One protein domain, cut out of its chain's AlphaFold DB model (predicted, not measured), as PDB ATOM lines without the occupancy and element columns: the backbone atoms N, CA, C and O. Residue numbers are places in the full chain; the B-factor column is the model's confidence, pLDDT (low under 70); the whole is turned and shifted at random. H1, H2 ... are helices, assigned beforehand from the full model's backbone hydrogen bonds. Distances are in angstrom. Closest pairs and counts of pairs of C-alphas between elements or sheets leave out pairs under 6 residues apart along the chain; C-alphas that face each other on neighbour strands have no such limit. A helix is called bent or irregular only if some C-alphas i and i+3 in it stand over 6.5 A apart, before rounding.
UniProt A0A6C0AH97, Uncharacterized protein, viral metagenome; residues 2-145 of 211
ATOM      1  N   GLU A   2      29.470  26.602  15.985       93.31
ATOM      2  CA  GLU A   2      29.667  28.060  15.862       93.31
ATOM      3  C   GLU A   2      29.122  28.663  14.562       93.31
ATOM      4  O   GLU A   2      28.423  29.670  14.598       93.31
ATOM      5  N   ALA A   3      29.354  28.012  13.418       95.94
ATOM      6  CA  ALA A   3      28.808  28.463  12.138       95.94
ATOM      7  C   ALA A   3      27.267  28.523  12.137       95.94
ATOM      8  O   ALA A   3      26.686  29.451  11.576       95.94
ATOM      9  N   ILE A   4      26.606  27.568  12.799       96.50
ATOM     10  CA  ILE A   4      25.143  27.518  12.942       96.50
ATOM     11  C   ILE A   4      24.684  28.657  13.858       96.50
ATOM     12  O   ILE A   4      23.846  29.461  13.464       96.50
ATOM     13  N   ALA A   5      25.292  28.792  15.039       95.44
ATOM     14  CA  ALA A   5      24.973  29.862  15.985       95.44
ATOM     15  C   ALA A   5      25.207  31.266  15.392       95.44
ATOM     16  O   ALA A   5      24.419  32.182  15.629       95.44
ATOM     17  N   SER A   6      26.257  31.430  14.584       96.62
ATOM     18  CA  SER A   6      26.555  32.660  13.846       96.62
ATOM     19  C   SER A   6      25.521  32.931  12.752       96.62
ATOM     20  O   SER A   6      25.052  34.060  12.611       96.62
ATOM     21  N   ASN A   7      25.097  31.906  12.004       97.44
ATOM     22  CA  ASN A   7      24.040  32.051  11.003       97.44
ATOM     23  C   ASN A   7      22.705  32.465  11.641       97.44
ATOM     24  O   ASN A   7      22.051  33.384  11.145       97.44
ATOM     25  N   ILE A   8      22.352  31.852  12.776       96.25
ATOM     26  CA  ILE A   8      21.175  32.219  13.570       96.25
ATOM     27  C   ILE A   8      21.268  33.669  14.046       96.25
ATOM     28  O   ILE A   8      20.309  34.415  13.870       96.25
ATOM     29  N   ALA A   9      22.420  34.103  14.564       96.44
ATOM     30  CA  ALA A   9      22.625  35.490  14.983       96.44
ATOM     31  C   ALA A   9      22.439  36.481  13.819       96.44
ATOM     32  O   ALA A   9      21.700  37.455  13.952       96.44
ATOM     33  N   LYS A  10      23.033  36.199  12.651       96.75
ATOM     34  CA  LYS A  10      22.899  37.033  11.440       96.75
ATOM     35  C   LYS A  10      21.451  37.148  10.957       96.75
ATOM     36  O   LYS A  10      21.062  38.179  10.424       96.75
ATOM     37  N   LYS A  11      20.650  36.097  11.146       95.38
ATOM     38  CA  LYS A  11      19.236  36.030  10.743       95.38
ATOM     39  C   LYS A  11      18.271  36.142  11.928       95.38
ATOM     40  O   LYS A  11      17.109  35.753  11.812       95.38
ATOM     41  N   LYS A  12      18.716  36.684  13.067       92.94
ATOM     42  CA  LYS A  12      17.946  36.691  14.320       92.94
ATOM     43  C   LYS A  12      16.567  37.327  14.161       92.94
ATOM     44  O   LYS A  12      15.586  36.762  14.634       92.94
ATOM     45  N   GLN A  13      16.472  38.458  13.461       91.44
ATOM     46  CA  GLN A  13      15.192  39.130  13.218       91.44
ATOM     47  C   GLN A  13      14.246  38.271  12.368       91.44
ATOM     48  O   GLN A  13      13.074  38.134  12.706       91.44
ATOM     49  N   PHE A  14      14.763  37.638  11.311       92.00
ATOM     50  CA  PHE A  14      13.992  36.719  10.475       92.00
ATOM     51  C   PHE A  14      13.423  35.558  11.304       92.00
ATOM     52  O   PHE A  14      12.218  35.320  11.280       92.00
ATOM     53  N   TYR A  15      14.261  34.879  12.093       91.12
ATOM     54  CA  TYR A  15      13.818  33.753  12.918       91.12
ATOM     55  C   TYR A  15      12.893  34.174  14.065       91.12
ATOM     56  O   TYR A  15      11.918  33.482  14.342       91.12
ATOM     57  N   SER A  16      13.142  35.329  14.692       86.31
ATOM     58  CA  SER A  16      12.253  35.892  15.714       86.31
ATOM     59  C   SER A  16      10.866  36.185  15.144       86.31
ATOM     60  O   SER A  16       9.867  35.808  15.753       86.31
ATOM     61  N   ASN A  17      10.797  36.788  13.954       83.62
ATOM     62  CA  ASN A  17       9.530  37.034  13.272       83.62
ATOM     63  C   ASN A  17       8.807  35.724  12.978       83.62
ATOM     64  O   ASN A  17       7.632  35.608  13.301       83.62
ATOM     65  N   LYS A  18       9.519  34.720  12.454       82.12
ATOM     66  CA  LYS A  18       8.951  33.396  12.198       82.12
ATOM     67  C   LYS A  18       8.351  32.782  13.470       82.12
ATOM     68  O   LYS A  18       7.162  32.478  13.465       82.12
ATOM     69  N   LEU A  19       9.100  32.720  14.577       77.88
ATOM     70  CA  LEU A  19       8.597  32.215  15.868       77.88
ATOM     71  C   LEU A  19       7.365  32.977  16.382       77.88
ATOM     72  O   LEU A  19       6.437  32.343  16.873       77.88
ATOM     73  N   LYS A  20       7.323  34.308  16.232       75.88
ATOM     74  CA  LYS A  20       6.157  35.126  16.612       75.88
ATOM     75  C   LYS A  20       4.935  34.837  15.740       75.88
ATOM     76  O   LYS A  20       3.823  34.778  16.247       75.88
ATOM     77  N   THR A  21       5.131  34.672  14.433       68.69
ATOM     78  CA  THR A  21       4.028  34.489  13.480       68.69
ATOM     79  C   THR A  21       3.516  33.059  13.398       68.69
ATOM     80  O   THR A  21       2.384  32.870  12.971       68.69
ATOM     81  N   PHE A  22       4.301  32.054  13.803       65.31
ATOM     82  CA  PHE A  22       3.856  30.657  13.746       65.31
ATOM     83  C   PHE A  22       2.667  30.369  14.667       65.31
ATOM     84  O   PHE A  22       1.857  29.513  14.328       65.31
ATOM     85  N   GLY A  23       2.499  31.118  15.766       53.69
ATOM     86  CA  GLY A  23       1.272  31.067  16.571       53.69
ATOM     87  C   GLY A  23       0.019  31.405  15.752       53.69
ATOM     88  O   GLY A  23      -0.996  30.745  15.899       53.69
ATOM     89  N   ASN A  24       0.132  32.319  14.785       54.19
ATOM     90  CA  ASN A  24      -0.976  32.759  13.924       54.19
ATOM     91  C   ASN A  24      -1.260  31.801  12.755       54.19
ATOM     92  O   ASN A  24      -2.233  31.984  12.028       54.19
ATOM     93  N   TRP A  25      -0.382  30.819  12.524       52.44
ATOM     94  CA  TRP A  25      -0.592  29.750  11.539       52.44
ATOM     95  C   TRP A  25      -1.459  28.623  12.108       52.44
ATOM     96  O   TRP A  25      -1.816  27.688  11.392       52.44
ATOM     97  N   SER A  26      -1.817  28.764  13.390       50.34
ATOM     98  CA  SER A  26      -2.974  28.168  14.031       50.34
ATOM     99  C   SER A  26      -4.124  27.991  13.053       50.34
ATOM    100  O   SER A  26      -4.714  28.926  12.504       50.34
ATOM    101  N   THR A  27      -4.392  26.723  12.795       48.41
ATOM    102  CA  THR A  27      -5.458  26.251  11.940       48.41
ATOM    103  C   THR A  27      -6.770  26.695  12.581       48.41
ATOM    104  O   THR A  27      -7.331  26.012  13.440       48.41
ATOM    105  N   LYS A  28      -7.325  27.831  12.151       43.19
ATOM    106  CA  LYS A  28      -8.782  27.980  12.189       43.19
ATOM    107  C   LYS A  28      -9.333  26.716  11.542       43.19
ATOM    108  O   LYS A  28      -8.974  26.468  10.392       43.19
ATOM    109  N   LYS A  29     -10.111  25.913  12.288       42.66
ATOM    110  CA  LYS A  29     -10.783  24.686  11.819       42.66
ATOM    111  C   LYS A  29     -11.250  24.903  10.381       42.66
ATOM    112  O   LYS A  29     -12.271  25.550  10.162       42.66
ATOM    113  N   SER A  30     -10.472  24.448   9.399       40.53
ATOM    114  CA  SER A  30     -10.863  24.653   8.012       40.53
ATOM    115  C   SER A  30     -11.990  23.672   7.763       40.53
ATOM    116  O   SER A  30     -11.799  22.471   7.936       40.53
ATOM    117  N   SER A  31     -13.148  24.170   7.351       46.78
ATOM    118  CA  SER A  31     -14.327  23.404   6.930       46.78
ATOM    119  C   SER A  31     -14.092  22.557   5.662       46.78
ATOM    120  O   SER A  31     -15.033  22.190   4.967       46.78
ATOM    121  N   ILE A  32     -12.834  22.250   5.334       45.94
ATOM    122  CA  ILE A  32     -12.398  21.598   4.105       45.94
ATOM    123  C   ILE A  32     -12.030  20.152   4.439       45.94
ATOM    124  O   ILE A  32     -11.000  19.912   5.056       45.94
ATOM    125  N   ASN A  33     -12.888  19.222   4.013       50.28
ATOM    126  CA  ASN A  33     -12.750  17.759   3.902       50.28
ATOM    127  C   ASN A  33     -11.345  17.147   4.137       50.28
ATOM    128  O   ASN A  33     -10.725  16.578   3.235       50.28
ATOM    129  N   GLY A  34     -10.855  17.209   5.371       53.00
ATOM    130  CA  GLY A  34      -9.589  16.634   5.808       53.00
ATOM    131  C   GLY A  34      -9.576  16.490   7.324       53.00
ATOM    132  O   GLY A  34     -10.148  17.310   8.036       53.00
ATOM    133  N   THR A  35      -8.942  15.430   7.826       62.09
ATOM    134  CA  THR A  35      -8.695  15.298   9.265       62.09
ATOM    135  C   THR A  35      -7.744  16.407   9.712       62.09
ATOM    136  O   THR A  35      -6.852  16.796   8.947       62.09
ATOM    137  N   SER A  36      -7.925  16.910  10.938       65.69
ATOM    138  CA  SER A  36      -7.050  17.904  11.580       65.69
ATOM    139  C   SER A  36      -5.584  17.606  11.283       65.69
ATOM    140  O   SER A  36      -4.886  18.448  10.724       65.69
ATOM    141  N   ASP A  37      -5.173  16.360  11.513       67.12
ATOM    142  CA  ASP A  37      -3.823  15.807  11.357       67.12
ATOM    143  C   ASP A  37      -3.156  16.145  10.021       67.12
ATOM    144  O   ASP A  37      -1.977  16.512   9.970       67.12
ATOM    145  N   LYS A  38      -3.907  16.036   8.918       73.88
ATOM    146  CA  LYS A  38      -3.390  16.330   7.576       73.88
ATOM    147  C   LYS A  38      -3.035  17.808   7.448       73.88
ATOM    148  O   LYS A  38      -2.004  18.135   6.858       73.88
ATOM    149  N   TYR A  39      -3.852  18.694   8.017       74.00
ATOM    150  CA  TYR A  39      -3.559  20.123   8.033       74.00
ATOM    151  C   TYR A  39      -2.270  20.394   8.807       74.00
ATOM    152  O   TYR A  39      -1.380  21.068   8.291       74.00
ATOM    153  N   ILE A  40      -2.129  19.868  10.025       75.62
ATOM    154  CA  ILE A  40      -0.948  20.156  10.851       75.62
ATOM    155  C   ILE A  40       0.320  19.680  10.158       75.62
ATOM    156  O   ILE A  40       1.298  20.423  10.105       75.62
ATOM    157  N   ARG A  41       0.331  18.468   9.588       80.44
ATOM    158  CA  ARG A  41       1.512  17.988   8.852       80.44
ATOM    159  C   ARG A  41       1.860  18.921   7.699       80.44
ATOM    160  O   ARG A  41       3.044  19.163   7.472       80.44
ATOM    161  N   ASN A  42       0.865  19.490   7.016       81.75
ATOM    162  CA  ASN A  42       1.100  20.500   5.985       81.75
ATOM    163  C   ASN A  42       1.688  21.791   6.567       81.75
ATOM    164  O   ASN A  42       2.671  22.288   6.021       81.75
ATOM    165  N   MET A  43       1.156  22.295   7.682       81.88
ATOM    166  CA  MET A  43       1.676  23.480   8.373       81.88
ATOM    167  C   MET A  43       3.131  23.280   8.825       81.88
ATOM    168  O   MET A  43       4.001  24.080   8.486       81.88
ATOM    169  N   LEU A  44       3.430  22.174   9.514       85.69
ATOM    170  CA  LEU A  44       4.789  21.823   9.952       85.69
ATOM    171  C   LEU A  44       5.734  21.651   8.753       85.69
ATOM    172  O   LEU A  44       6.891  22.072   8.799       85.69
ATOM    173  N   SER A  45       5.236  21.084   7.651       88.38
ATOM    174  CA  SER A  45       6.001  20.957   6.407       88.38
ATOM    175  C   SER A  45       6.331  22.310   5.795       88.38
ATOM    176  O   SER A  45       7.460  22.529   5.360       88.38
ATOM    177  N   GLN A  46       5.361  23.224   5.752       86.00
ATOM    178  CA  GLN A  46       5.568  24.584   5.262       86.00
ATOM    179  C   GLN A  46       6.562  25.340   6.144       86.00
ATOM    180  O   GLN A  46       7.495  25.937   5.617       86.00
ATOM    181  N   MET A  47       6.445  25.227   7.466       86.88
ATOM    182  CA  MET A  47       7.394  25.813   8.410       86.88
ATOM    183  C   MET A  47       8.830  25.341   8.153       86.88
ATOM    184  O   MET A  47       9.741  26.163   8.048       86.88
ATOM    185  N   LEU A  48       9.050  24.034   7.990       90.62
ATOM    186  CA  LEU A  48      10.379  23.504   7.675       90.62
ATOM    187  C   LEU A  48      10.917  24.051   6.340       90.62
ATOM    188  O   LEU A  48      12.089  24.421   6.269       90.62
ATOM    189  N   LYS A  49      10.071  24.175   5.308       89.25
ATOM    190  CA  LYS A  49      10.463  24.791   4.025       89.25
ATOM    191  C   LYS A  49      10.898  26.243   4.187       89.25
ATOM    192  O   LYS A  49      11.939  26.630   3.666       89.25
ATOM    193  N   GLU A  50      10.124  27.048   4.911       88.50
ATOM    194  CA  GLU A  50      10.456  28.456   5.155       88.50
ATOM    195  C   GLU A  50      11.748  28.620   5.961       88.50
ATOM    196  O   GLU A  50      12.501  29.576   5.770       88.50
ATOM    197  N   LEU A  51      12.044  27.647   6.820       90.19
ATOM    198  CA  LEU A  51      13.308  27.525   7.538       90.19
ATOM    199  C   LEU A  51      14.430  26.914   6.677       90.19
ATOM    200  O   LEU A  51      15.483  26.556   7.196       90.19
ATOM    201  N   SER A  52      14.255  26.887   5.352       88.31
ATOM    202  CA  SER A  52      15.240  26.466   4.349       88.31
ATOM    203  C   SER A  52      15.511  24.956   4.272       88.31
ATOM    204  O   SER A  52      16.554  24.569   3.745       88.31
ATOM    205  N   LEU A  53      14.609  24.089   4.755       90.00
ATOM    206  CA  LEU A  53      14.754  22.637   4.579       90.00
ATOM    207  C   LEU A  53      14.192  22.175   3.224       90.00
ATOM    208  O   LEU A  53      13.088  22.572   2.842       90.00
ATOM    209  N   PRO A  54      14.916  21.304   2.496       82.38
ATOM    210  CA  PRO A  54      14.480  20.808   1.200       82.38
ATOM    211  C   PRO A  54      13.308  19.837   1.356       82.38
ATOM    212  O   PRO A  54      13.264  19.031   2.288       82.38
ATOM    213  N   GLN A  55      12.380  19.869   0.396       81.94
ATOM    214  CA  GLN A  55      11.143  19.084   0.451       81.94
ATOM    215  C   GLN A  55      11.380  17.572   0.569       81.94
ATOM    216  O   GLN A  55      10.595  16.876   1.210       81.94
ATOM    217  N   SER A  56      12.487  17.077   0.010       85.75
ATOM    218  CA  SER A  56      12.926  15.681   0.114       85.75
ATOM    219  C   SER A  56      13.134  15.210   1.556       85.75
ATOM    220  O   SER A  56      12.954  14.033   1.850       85.75
ATOM    221  N   ASN A  57      13.498  16.116   2.467       87.19
ATOM    222  CA  ASN A  57      13.835  15.779   3.849       87.19
ATOM    223  C   ASN A  57      12.663  16.030   4.803       87.19
ATOM    224  O   ASN A  57      12.585  15.390   5.849       87.19
ATOM    225  N   VAL A  58      11.745  16.929   4.440       90.19
ATOM    226  CA  VAL A  58      10.651  17.402   5.302       90.19
ATOM    227  C   VAL A  58       9.779  16.259   5.822       90.19
ATOM    228  O   VAL A  58       9.579  16.159   7.029       90.19
ATOM    229  N   SER A  59       9.305  15.370   4.940       88.50
ATOM    230  CA  SER A  59       8.426  14.258   5.343       88.50
ATOM    231  C   SER A  59       9.113  13.336   6.354       88.50
ATOM    232  O   SER A  59       8.553  13.020   7.404       88.50
ATOM    233  N   ASN A  60      10.376  12.984   6.091       89.06
ATOM    234  CA  ASN A  60      11.165  12.138   6.981       89.06
ATOM    235  C   ASN A  60      11.408  12.814   8.336       89.06
ATOM    236  O   ASN A  60      11.246  12.171   9.368       89.06
ATOM    237  N   ILE A  61      11.749  14.107   8.348       91.88
ATOM    238  CA  ILE A  61      11.957  14.878   9.581       91.88
ATOM    239  C   ILE A  61      10.674  14.902  10.418       91.88
ATOM    240  O   ILE A  61      10.715  14.565  11.599       91.88
ATOM    241  N   ILE A  62       9.533  15.238   9.811       90.12
ATOM    242  CA  ILE A  62       8.247  15.299  10.516       90.12
ATOM    243  C   ILE A  62       7.879  13.936  11.083       90.12
ATOM    244  O   ILE A  62       7.558  13.854  12.260       90.12
ATOM    245  N   ASN A  63       7.967  12.869  10.290       88.25
ATOM    246  CA  ASN A  63       7.613  11.522  10.744       88.25
ATOM    247  C   ASN A  63       8.575  10.975  11.811       88.25
ATOM    248  O   ASN A  63       8.208  10.075  12.558       88.25
ATOM    249  N   THR A  64       9.798  11.508  11.888       90.88
ATOM    250  CA  THR A  64      10.775  11.128  12.918       90.88
ATOM    251  C   THR A  64      10.550  11.892  14.222       90.88
ATOM    252  O   THR A  64      10.655  11.317  15.303       90.88
ATOM    253  N   ILE A  65      10.260  13.195  14.133       90.00
ATOM    254  CA  ILE A  65      10.024  14.054  15.301       90.00
ATOM    255  C   ILE A  65       8.643  13.789  15.910       90.00
ATOM    256  O   ILE A  65       8.518  13.771  17.133       90.00
ATOM    257  N   TYR A  66       7.631  13.588  15.064       83.50
ATOM    258  CA  TYR A  66       6.231  13.428  15.439       83.50
ATOM    259  C   TYR A  66       5.739  12.021  15.094       83.50
ATOM    260  O   TYR A  66       5.737  11.616  13.927       83.50
ATOM    261  N   SER A  67       5.239  11.308  16.104       72.50
ATOM    262  CA  SER A  67       4.518  10.043  15.922       72.50
ATOM    263  C   SER A  67       3.136  10.262  15.269       72.50
ATOM    264  O   SER A  67       2.799  11.373  14.840       72.50
ATOM    265  N   ARG A  68       2.320   9.199  15.162       63.75
ATOM    266  CA  ARG A  68       0.932   9.286  14.668       63.75
ATOM    267  C   ARG A  68       0.120  10.334  15.439       63.75
ATOM    268  O   ARG A  68      -0.591  11.099  14.802       63.75
ATOM    269  N   ASP A  69       0.348  10.434  16.748       64.50
ATOM    270  CA  ASP A  69      -0.401  11.298  17.670       64.50
ATOM    271  C   ASP A  69       0.296  12.647  17.935       64.50
ATOM    272  O   ASP A  69       0.027  13.308  18.932       64.50
ATOM    273  N   PHE A  70       1.239  13.049  17.073       73.06
ATOM    274  CA  PHE A  70       2.004  14.301  17.188       73.06
ATOM    275  C   PHE A  70       2.785  14.489  18.498       73.06
ATOM    276  O   PHE A  70       3.131  15.612  18.879       73.06
ATOM    277  N   ASP A  71       3.160  13.388  19.143       73.50
ATOM    278  CA  ASP A  71       3.963  13.433  20.354       73.50
ATOM    279  C   ASP A  71       5.431  13.772  20.050       73.50
ATOM    280  O   ASP A  71       6.108  13.054  19.312       73.50
ATOM    281  N   THR A  72       5.943  14.842  20.669       82.38
ATOM    282  CA  THR A  72       7.368  15.236  20.610       82.38
ATOM    283  C   THR A  72       8.108  15.024  21.930       82.38
ATOM    284  O   THR A  72       9.257  15.442  22.082       82.38
ATOM    285  N   THR A  73       7.487  14.322  22.885       78.31
ATOM    286  CA  THR A  73       8.045  13.984  24.205       78.31
ATOM    287  C   THR A  73       9.455  13.414  24.110       78.31
ATOM    288  O   THR A  73      10.328  13.768  24.900       78.31
ATOM    289  N   LYS A  74       9.715  12.558  23.115       83.75
ATOM    290  CA  LYS A  74      11.041  11.973  22.895       83.75
ATOM    291  C   LYS A  74      12.101  13.050  22.628       83.75
ATOM    292  O   LYS A  74      13.122  13.062  23.309       83.75
ATOM    293  N   LEU A  75      11.835  13.968  21.695       88.81
ATOM    294  CA  LEU A  75      12.739  15.072  21.360       88.81
ATOM    295  C   LEU A  75      12.941  16.003  22.558       88.81
ATOM    296  O   LEU A  75      14.071  16.313  22.922       88.81
ATOM    297  N   VAL A  76      11.840  16.413  23.188       86.12
ATOM    298  CA  VAL A  76      11.847  17.343  24.320       86.12
ATOM    299  C   VAL A  76      12.642  16.770  25.498       86.12
ATOM    300  O   VAL A  76      13.480  17.462  26.071       86.12
ATOM    301  N   ASN A  77      12.474  15.481  25.806       83.75
ATOM    302  CA  ASN A  77      13.278  14.794  26.818       83.75
ATOM    303  C   ASN A  77      14.767  14.749  26.473       83.75
ATOM    304  O   ASN A  77      15.593  14.879  27.374       83.75
ATOM    305  N   CYS A  78      15.122  14.523  25.206       89.00
ATOM    306  CA  CYS A  78      16.519  14.544  24.775       89.00
ATOM    307  C   CYS A  78      17.142  15.928  24.995       89.00
ATOM    308  O   CYS A  78      18.233  16.005  25.557       89.00
ATOM    309  N   VAL A  79      16.416  17.000  24.658       88.12
ATOM    310  CA  VAL A  79      16.891  18.370  24.885       88.12
ATOM    311  C   VAL A  79      17.053  18.654  26.380       88.12
ATOM    312  O   VAL A  79      18.106  19.134  26.786       88.12
ATOM    313  N   TYR A  80      16.071  18.307  27.217       82.12
ATOM    314  CA  TYR A  80      16.151  18.548  28.666       82.12
ATOM    315  C   TYR A  80      17.242  17.743  29.375       82.12
ATOM    316  O   TYR A  80      17.773  18.185  30.390       82.12
ATOM    317  N   LYS A  81      17.566  16.545  28.880       81.38
ATOM    318  CA  LYS A  81      18.663  15.730  29.423       81.38
ATOM    319  C   LYS A  81      20.039  16.252  29.019       81.38
ATOM    320  O   LYS A  81      21.039  15.830  29.600       81.38
ATOM    321  N   TYR A  82      20.104  17.138  28.029       78.19
ATOM    322  CA  TYR A  82      21.337  17.817  27.679       78.19
ATOM    323  C   TYR A  82      21.746  18.719  28.850       78.19
ATOM    324  O   TYR A  82      20.922  19.469  29.359       78.19
ATOM    325  N   LYS A  83      23.000  18.626  29.312       65.12
ATOM    326  CA  LYS A  83      23.510  19.260  30.547       65.12
ATOM    327  C   LYS A  83      23.636  20.798  30.459       65.12
ATOM    328  O   LYS A  83      24.690  21.341  30.766       65.12
ATOM    329  N   ASN A  84      22.593  21.502  30.023       64.56
ATOM    330  CA  ASN A  84      22.534  22.958  29.944       64.56
ATOM    331  C   ASN A  84      21.296  23.479  30.670       64.56
ATOM    332  O   ASN A  84      20.179  23.057  30.388       64.56
ATOM    333  N   ASN A  85      21.499  24.452  31.559       62.78
ATOM    334  CA  ASN A  85      20.408  25.078  32.311       62.78
ATOM    335  C   ASN A  85      19.547  26.017  31.444       62.78
ATOM    336  O   ASN A  85      18.425  26.332  31.828       62.78
ATOM    337  N   ILE A  86      20.066  26.485  30.301       82.25
ATOM    338  CA  ILE A  86      19.409  27.480  29.440       82.25
ATOM    339  C   ILE A  86      19.428  26.995  27.988       82.25
ATOM    340  O   ILE A  86      20.491  26.685  27.449       82.25
ATOM    341  N   PHE A  87      18.253  26.979  27.358       88.94
ATOM    342  CA  PHE A  87      18.082  26.752  25.923       88.94
ATOM    343  C   PHE A  87      17.427  27.986  25.295       88.94
ATOM    344  O   PHE A  87      16.235  28.230  25.483       88.94
ATOM    345  N   ASP A  88      18.212  28.771  24.561       90.31
ATOM    346  CA  ASP A  88      17.732  29.941  23.824       90.31
ATOM    347  C   ASP A  88      18.607  30.190  22.588       90.31
ATOM    348  O   ASP A  88      19.700  30.763  22.652       90.31
ATOM    349  N   LEU A  89      18.105  29.771  21.425       94.12
ATOM    350  CA  LEU A  89      18.790  29.977  20.145       94.12
ATOM    351  C   LEU A  89      18.825  31.441  19.694       94.12
ATOM    352  O   LEU A  89      19.648  31.787  18.845       94.12
ATOM    353  N   LEU A  90      17.953  32.296  20.231       93.25
ATOM    354  CA  LEU A  90      17.898  33.717  19.898       93.25
ATOM    355  C   LEU A  90      18.578  34.598  20.952       93.25
ATOM    356  O   LEU A  90      18.564  35.822  20.796       93.25
ATOM    357  N   SER A  91      19.220  34.015  21.967       91.88
ATOM    358  CA  SER A  91      19.977  34.750  22.986       91.88
ATOM    359  C   SER A  91      21.001  35.694  22.350       91.88
ATOM    360  O   SER A  91      21.528  35.423  21.271       91.88
ATOM    361  N   ASN A  92      21.299  36.826  22.995       90.50
ATOM    362  CA  ASN A  92      22.417  37.692  22.590       90.50
ATOM    363  C   ASN A  92      23.778  37.082  22.963       90.50
ATOM    364  O   ASN A  92      24.771  37.357  22.286       90.50
ATOM    365  N   ASP A  93      23.811  36.187  23.947       92.75
ATOM    366  CA  ASP A  93      25.015  35.470  24.350       92.75
ATOM    367  C   ASP A  93      25.368  34.376  23.326       92.75
ATOM    368  O   ASP A  93      24.575  33.480  23.022       92.75
ATOM    369  N   SER A  94      26.582  34.456  22.776       94.88
ATOM    370  CA  SER A  94      27.085  33.487  21.800       94.88
ATOM    371  C   SER A  94      27.238  32.087  22.383       94.88
ATOM    372  O   SER A  94      26.905  31.113  21.707       94.88
ATOM    373  N   ASN A  95      27.680  31.974  23.635       94.00
ATOM    374  CA  ASN A  95      27.843  30.689  24.296       94.00
ATOM    375  C   ASN A  95      26.486  30.013  24.449       94.00
ATOM    376  O   ASN A  95      26.347  28.857  24.051       94.00
ATOM    377  N   VAL A  96      25.464  30.736  24.917       92.31
ATOM    378  CA  VAL A  96      24.098  30.196  25.034       92.31
ATOM    379  C   VAL A  96      23.593  29.690  23.682       92.31
ATOM    380  O   VAL A  96      23.090  28.567  23.601       92.31
ATOM    381  N   ARG A  97      23.794  30.446  22.593       94.19
ATOM    382  CA  ARG A  97      23.386  30.005  21.247       94.19
ATOM    383  C   ARG A  97      24.138  28.763  20.769       94.19
ATOM    384  O   ARG A  97      23.511  27.856  20.227       94.19
ATOM    385  N   ILE A  98      25.460  28.708  20.945       95.62
ATOM    386  CA  ILE A  98      26.292  27.564  20.534       95.62
ATOM    387  C   ILE A  98      25.859  26.301  21.277       95.62
ATOM    388  O   ILE A  98      25.639  25.262  20.652       95.62
ATOM    389  N   HIS A  99      25.687  26.406  22.593       93.88
ATOM    390  CA  HIS A  99      25.239  25.313  23.450       93.88
ATOM    391  C   HIS A  99      23.824  24.849  23.088       93.88
ATOM    392  O   HIS A  99      23.584  23.645  22.983       93.88
ATOM    393  N   SER A 100      22.909  25.784  22.821       94.12
ATOM    394  CA  SER A 100      21.537  25.480  22.394       94.12
ATOM    395  C   SER A 100      21.506  24.796  21.023       94.12
ATOM    396  O   SER A 100      20.801  23.805  20.842       94.12
ATOM    397  N   ALA A 101      22.314  25.257  20.062       96.06
ATOM    398  CA  ALA A 101      22.427  24.621  18.748       96.06
ATOM    399  C   ALA A 101      22.987  23.197  18.863       96.06
ATOM    400  O   ALA A 101      22.482  22.279  18.219       96.06
ATOM    401  N   ASN A 102      23.987  22.997  19.727       95.25
ATOM    402  CA  ASN A 102      24.549  21.675  19.983       95.25
ATOM    403  C   ASN A 102      23.505  20.727  20.593       95.25
ATOM    404  O   ASN A 102      23.313  19.618  20.102       95.25
ATOM    405  N   ALA A 103      22.770  21.196  21.606       94.19
ATOM    406  CA  ALA A 103      21.693  20.438  22.233       94.19
ATOM    407  C   ALA A 103      20.594  20.061  21.229       94.19
ATOM    408  O   ALA A 103      20.130  18.920  21.224       94.19
ATOM    409  N   ALA A 104      20.200  20.991  20.352       95.38
ATOM    410  CA  ALA A 104      19.182  20.757  19.333       95.38
ATOM    411  C   ALA A 104      19.611  19.676  18.333       95.38
ATOM    412  O   ALA A 104      18.878  18.709  18.130       95.38
ATOM    413  N   ILE A 105      20.802  19.811  17.740       95.88
ATOM    414  CA  ILE A 105      21.311  18.853  16.749       95.88
ATOM    415  C   ILE A 105      21.520  17.473  17.370       95.88
ATOM    416  O   ILE A 105      21.004  16.492  16.841       95.88
ATOM    417  N   TYR A 106      22.175  17.403  18.531       94.69
ATOM    418  CA  TYR A 106      22.382  16.139  19.234       94.69
ATOM    419  C   TYR A 106      21.054  15.438  19.552       94.69
ATOM    420  O   TYR A 106      20.916  14.227  19.375       94.69
ATOM    421  N   SER A 107      20.045  16.195  19.989       94.38
ATOM    422  CA  SER A 107      18.726  15.638  20.305       94.38
ATOM    423  C   SER A 107      18.007  15.119  19.063       94.38
ATOM    424  O   SER A 107      17.409  14.047  19.115       94.38
ATOM    425  N   LEU A 108      18.093  15.842  17.943       95.12
ATOM    426  CA  LEU A 108      17.542  15.423  16.653       95.12
ATOM    427  C   LEU A 108      18.189  14.120  16.163       95.12
ATOM    428  O   LEU A 108      17.484  13.173  15.811       95.12
ATOM    429  N   GLU A 109      19.516  14.039  16.201       94.94
ATOM    430  CA  GLU A 109      20.266  12.839  15.820       94.94
ATOM    431  C   GLU A 109      19.920  11.648  16.721       94.94
ATOM    432  O   GLU A 109      19.651  10.554  16.227       94.94
ATOM    433  N   THR A 110      19.812  11.878  18.035       93.88
ATOM    434  CA  THR A 110      19.453  10.850  19.029       93.88
ATOM    435  C   THR A 110      18.088  10.218  18.750       93.88
ATOM    436  O   THR A 110      17.886   9.024  18.984       93.88
ATOM    437  N   ILE A 111      17.125  10.995  18.250       92.31
ATOM    438  CA  ILE A 111      15.800  10.460  17.917       92.31
ATOM    439  C   ILE A 111      15.711   9.875  16.504       92.31
ATOM    440  O   ILE A 111      14.689   9.256  16.206       92.31
ATOM    441  N   GLY A 112      16.763  10.015  15.688       92.88
ATOM    442  CA  GLY A 112      16.893   9.414  14.360       92.88
ATOM    443  C   GLY A 112      16.822  10.392  13.182       92.88
ATOM    444  O   GLY A 112      16.780   9.949  12.032       92.88
ATOM    445  N   VAL A 113      16.795  11.709  13.417       93.69
ATOM    446  CA  VAL A 113      16.798  12.697  12.329       93.69
ATOM    447  C   VAL A 113      18.196  12.770  11.722       93.69
ATOM    448  O   VAL A 113      19.169  13.088  12.402       93.69
ATOM    449  N   LYS A 114      18.299  12.508  10.416       90.50
ATOM    450  CA  LYS A 114      19.562  12.612   9.676       90.50
ATOM    451  C   LYS A 114      19.906  14.080   9.406       90.50
ATOM    452  O   LYS A 114      19.247  14.739   8.604       90.50
ATOM    453  N   THR A 115      20.951  14.562  10.060       91.62
ATOM    454  CA  THR A 115      21.515  15.919   9.937       91.62
ATOM    455  C   THR A 115      22.755  15.959   9.039       91.62
ATOM    456  O   THR A 115      23.078  17.006   8.477       91.62
ATOM    457  N   ASN A 116      23.426  14.816   8.859       88.94
ATOM    458  CA  ASN A 116      24.594  14.679   7.994       88.94
ATOM    459  C   ASN A 116      24.276  15.101   6.553       88.94
ATOM    460  O   ASN A 116      23.279  14.672   5.971       88.94
ATOM    461  N   GLY A 117      25.147  15.931   5.976       87.44
ATOM    462  CA  GLY A 117      24.989  16.466   4.621       87.44
ATOM    463  C   GLY A 117      24.092  17.705   4.515       87.44
ATOM    464  O   GLY A 117      24.025  18.297   3.442       87.44
ATOM    465  N   LEU A 118      23.441  18.141   5.602       92.75
ATOM    466  CA  LEU A 118      22.736  19.423   5.618       92.75
ATOM    467  C   LEU A 118      23.728  20.581   5.770       92.75
ATOM    468  O   LEU A 118      24.615  20.559   6.624       92.75
ATOM    469  N   HIS A 119      23.558  21.630   4.969       94.44
ATOM    470  CA  HIS A 119      24.404  22.817   5.063       94.44
ATOM    471  C   HIS A 119      24.006  23.706   6.255       94.44
ATOM    472  O   HIS A 119      22.912  23.605   6.810       94.44
ATOM    473  N   THR A 120      24.863  24.662   6.628       95.62
ATOM    474  CA  THR A 120      24.689  25.494   7.837       95.62
ATOM    475  C   THR A 120      23.318  26.170   7.936       95.62
ATOM    476  O   THR A 120      22.704  26.150   8.999       95.62
ATOM    477  N   GLY A 121      22.812  26.748   6.840       95.12
ATOM    478  CA  GLY A 121      21.471  27.351   6.807       95.12
ATOM    479  C   GLY A 121      20.328  26.371   7.120       95.12
ATOM    480  O   GLY A 121      19.438  26.720   7.888       95.12
ATOM    481  N   GLN A 122      20.385  25.141   6.599       95.25
ATOM    482  CA  GLN A 122      19.401  24.085   6.881       95.25
ATOM    483  C   GLN A 122      19.458  23.647   8.346       95.25
ATOM    484  O   GLN A 122      18.430  23.556   9.010       95.25
ATOM    485  N   LEU A 123      20.666  23.438   8.877       96.81
ATOM    486  CA  LEU A 123      20.861  23.093  10.287       96.81
ATOM    487  C   LEU A 123      20.376  24.213  11.219       96.81
ATOM    488  O   LEU A 123      19.761  23.938  12.246       96.81
ATOM    489  N   SER A 124      20.587  25.474  10.836       96.81
ATOM    490  CA  SER A 124      20.076  26.644  11.566       96.81
ATOM    491  C   SER A 124      18.551  26.655  11.597       96.81
ATOM    492  O   SER A 124      17.957  26.837  12.657       96.81
ATOM    493  N   GLY A 125      17.917  26.380  10.454       95.44
ATOM    494  CA  GLY A 125      16.473  26.205  10.356       95.44
ATOM    495  C   GLY A 125      15.936  25.094  11.256       95.44
ATOM    496  O   GLY A 125      14.993  25.324  12.007       95.44
ATOM    497  N   LEU A 126      16.574  23.919  11.250       95.31
ATOM    498  CA  LEU A 126      16.199  22.810  12.135       95.31
ATOM    499  C   LEU A 126      16.321  23.170  13.614       95.31
ATOM    500  O   LEU A 126      15.429  22.845  14.389       95.31
ATOM    501  N   CYS A 127      17.385  23.870  14.010       95.94
ATOM    502  CA  CYS A 127      17.531  24.322  15.390       95.94
ATOM    503  C   CYS A 127      16.361  25.242  15.783       95.94
ATOM    504  O   CYS A 127      15.728  25.032  16.814       95.94
ATOM    505  N   ILE A 128      16.013  26.215  14.936       94.56
ATOM    506  CA  ILE A 128      14.873  27.113  15.184       94.56
ATOM    507  C   ILE A 128      13.544  26.351  15.233       94.56
ATOM    508  O   ILE A 128      12.682  26.680  16.048       94.56
ATOM    509  N   PHE A 129      13.388  25.295  14.435       92.81
ATOM    510  CA  PHE A 129      12.234  24.401  14.525       92.81
ATOM    511  C   PHE A 129      12.155  23.689  15.888       92.81
ATOM    512  O   PHE A 129      11.076  23.581  16.463       92.81
ATOM    513  N   VAL A 130      13.288  23.279  16.468       92.25
ATOM    514  CA  VAL A 130      13.334  22.737  17.840       92.25
ATOM    515  C   VAL A 130      12.942  23.799  18.875       92.25
ATOM    516  O   VAL A 130      12.142  23.504  19.760       92.25
ATOM    517  N   GLN A 131      13.427  25.043  18.755       89.50
ATOM    518  CA  GLN A 131      12.993  26.147  19.630       89.50
ATOM    519  C   GLN A 131      11.482  26.367  19.548       89.50
ATOM    520  O   GLN A 131      10.849  26.569  20.575       89.50
ATOM    521  N   PHE A 132      10.887  26.279  18.357       85.31
ATOM    522  CA  PHE A 132       9.436  26.364  18.194       85.31
ATOM    523  C   PHE A 132       8.689  25.263  18.961       85.31
ATOM    524  O   PHE A 132       7.716  25.554  19.657       85.31
ATOM    525  N   ILE A 133       9.167  24.017  18.887       84.62
ATOM    526  CA  ILE A 133       8.595  22.893  19.645       84.62
ATOM    527  C   ILE A 133       8.662  23.173  21.154       84.62
ATOM    528  O   ILE A 133       7.676  22.974  21.862       84.62
ATOM    529  N   LEU A 134       9.802  23.673  21.643       81.56
ATOM    530  CA  LEU A 134      10.033  23.950  23.067       81.56
ATOM    531  C   LEU A 134       9.272  25.173  23.586       81.56
ATOM    532  O   LEU A 134       8.799  25.156  24.718       81.56
ATOM    533  N   CYS A 135       9.102  26.207  22.760       75.94
ATOM    534  CA  CYS A 135       8.257  27.363  23.064       75.94
ATOM    535  C   CYS A 135       6.764  27.014  23.109       75.94
ATOM    536  O   CYS A 135       5.948  27.889  23.388       75.94
ATOM    537  N   GLY A 136       6.401  25.757  22.845       59.44
ATOM    538  CA  GLY A 136       5.037  25.287  22.938       59.44
ATOM    539  C   GLY A 136       4.158  25.945  21.889       59.44
ATOM    540  O   GLY A 136       3.221  26.650  22.249       59.44
ATOM    541  N   GLY A 137       4.346  25.607  20.607       53.44
ATOM    542  CA  GLY A 137       3.364  25.850  19.527       53.44
ATOM    543  C   GLY A 137       1.925  25.327  19.788       53.44
ATOM    544  O   GLY A 137       1.097  25.322  18.887       53.44
ATOM    545  N   ARG A 138       1.648  24.910  21.028       49.34
ATOM    546  CA  ARG A 138       0.428  24.475  21.703       49.34
ATOM    547  C   ARG A 138      -0.663  25.548  21.817       49.34
ATOM    548  O   ARG A 138      -1.822  25.174  21.931       49.34
ATOM    549  N   ASN A 139      -0.335  26.843  21.839       41.94
ATOM    550  CA  ASN A 139      -1.250  27.846  22.415       41.94
ATOM    551  C   ASN A 139      -2.577  28.103  21.675       41.94
ATOM    552  O   ASN A 139      -3.450  28.725  22.267       41.94
ATOM    553  N   GLU A 140      -2.787  27.603  20.457       42.06
ATOM    554  CA  GLU A 140      -4.085  27.763  19.772       42.06
ATOM    555  C   GLU A 140      -4.655  26.467  19.181       42.06
ATOM    556  O   GLU A 140      -5.771  26.441  18.665       42.06
ATOM    557  N   LEU A 141      -3.903  25.373  19.267       44.19
ATOM    558  CA  LEU A 141      -4.233  24.112  18.628       44.19
ATOM    559  C   LEU A 141      -3.995  22.987  19.630       44.19
ATOM    560  O   LEU A 141      -2.855  22.607  19.905       44.19
ATOM    561  N   GLU A 142      -5.080  22.475  20.200       41.03
ATOM    562  CA  GLU A 142      -5.052  21.321  21.093       41.03
ATOM    563  C   GLU A 142      -4.272  20.166  20.424       41.03
ATOM    564  O   GLU A 142      -4.673  19.667  19.374       41.03
ATOM    565  N   GLY A 143      -3.124  19.772  20.998       46.72
ATOM    566  CA  GLY A 143      -2.398  18.548  20.615       46.72
ATOM    567  C   GLY A 143      -1.052  18.673  19.879       46.72
ATOM    568  O   GLY A 143      -0.472  17.637  19.566       46.72
ATOM    569  N   PHE A 144      -0.489  19.868  19.634       45.19
ATOM    570  CA  PHE A 144       0.829  19.999  18.967       45.19
ATOM    571  C   PHE A 144       1.981  20.203  19.942       45.19
ATOM    572  O   PHE A 144       2.238  21.318  20.389       45.19
ATOM    573  N   GLY A 145       2.716  19.134  20.248       50.00
ATOM    574  CA  GLY A 145       3.902  19.208  21.101       50.00
ATOM    575  C   GLY A 145       4.013  18.048  22.079       50.00
ATOM    576  O   GLY A 145       3.284  17.066  21.981       50.00
TER     577      GLY A 145
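What this domain is: This is residues 2 to 145 of the 211 residues of an uncharacterized protein of viral metagenome (UniProt A0A6C0AH97). The longest helix, H6, crosses H7, which runs through the middle of an all-helix body, with H1 packed on both at one end. H5 folds back on H6, H3 packs on H7, H4 crosses H3, and H2 runs along one side. The printed part has 144 residues with seven named helices, H1 to H7 in order, and no named strand. It is compact, with a radius of gyration of the C-alphas of 14.6 A, and spans 47 by 29 by 29 A.

How they stand to each other: H6, residues 94 to 111, touches H7, residues 120 to 134, with residues 101 to 105 alone, about perpendicular at 83 degrees; the closest C-alphas, of Ala 104 and Cys 127, are 5.6 A apart. H1, residues 2 to 10, touches residues 94 to 101 of H6, with closest C-alphas Ala 5 and Ile 98 at 5.3 A. H5, residues 73 to 81, forms a helical hairpin with H6; the closest C-alphas, of Cys 78 and Ser 107, are 5.1 A apart. H3, residues 36 to 50, touches H4, residues 55 to 65, at a steep tilt of 56 degrees, with closest C-alphas Ser 45 and Val 58 at 6.0 A. H2, residues 12 to 25, is close to but not clearly touching H7. Every O i to N i+4 pair is within hydrogen-bond range in H1, H3, H5, H6 and H7; 8 of 10 are in H2 and 5 of 7 in H4.

Where its parts are: H6 is 25.9 A long, H3 21.4 A, H7 21.2 A and H2 20.0 A. H4 is irregular: C-alphas 56 and 59 are 7.0 A apart. H1 begins at C-alpha 2 (29.667, 28.060, 15.862); H7 ends at C-alpha 134 (10.033, 23.950, 23.067).

The domain as a whole: The printed part has no cut. The link from H5 to H6 is long. Residues 21 to 37, 68 to 69, 83 to 85 and 136 to 145 have pLDDT under 70.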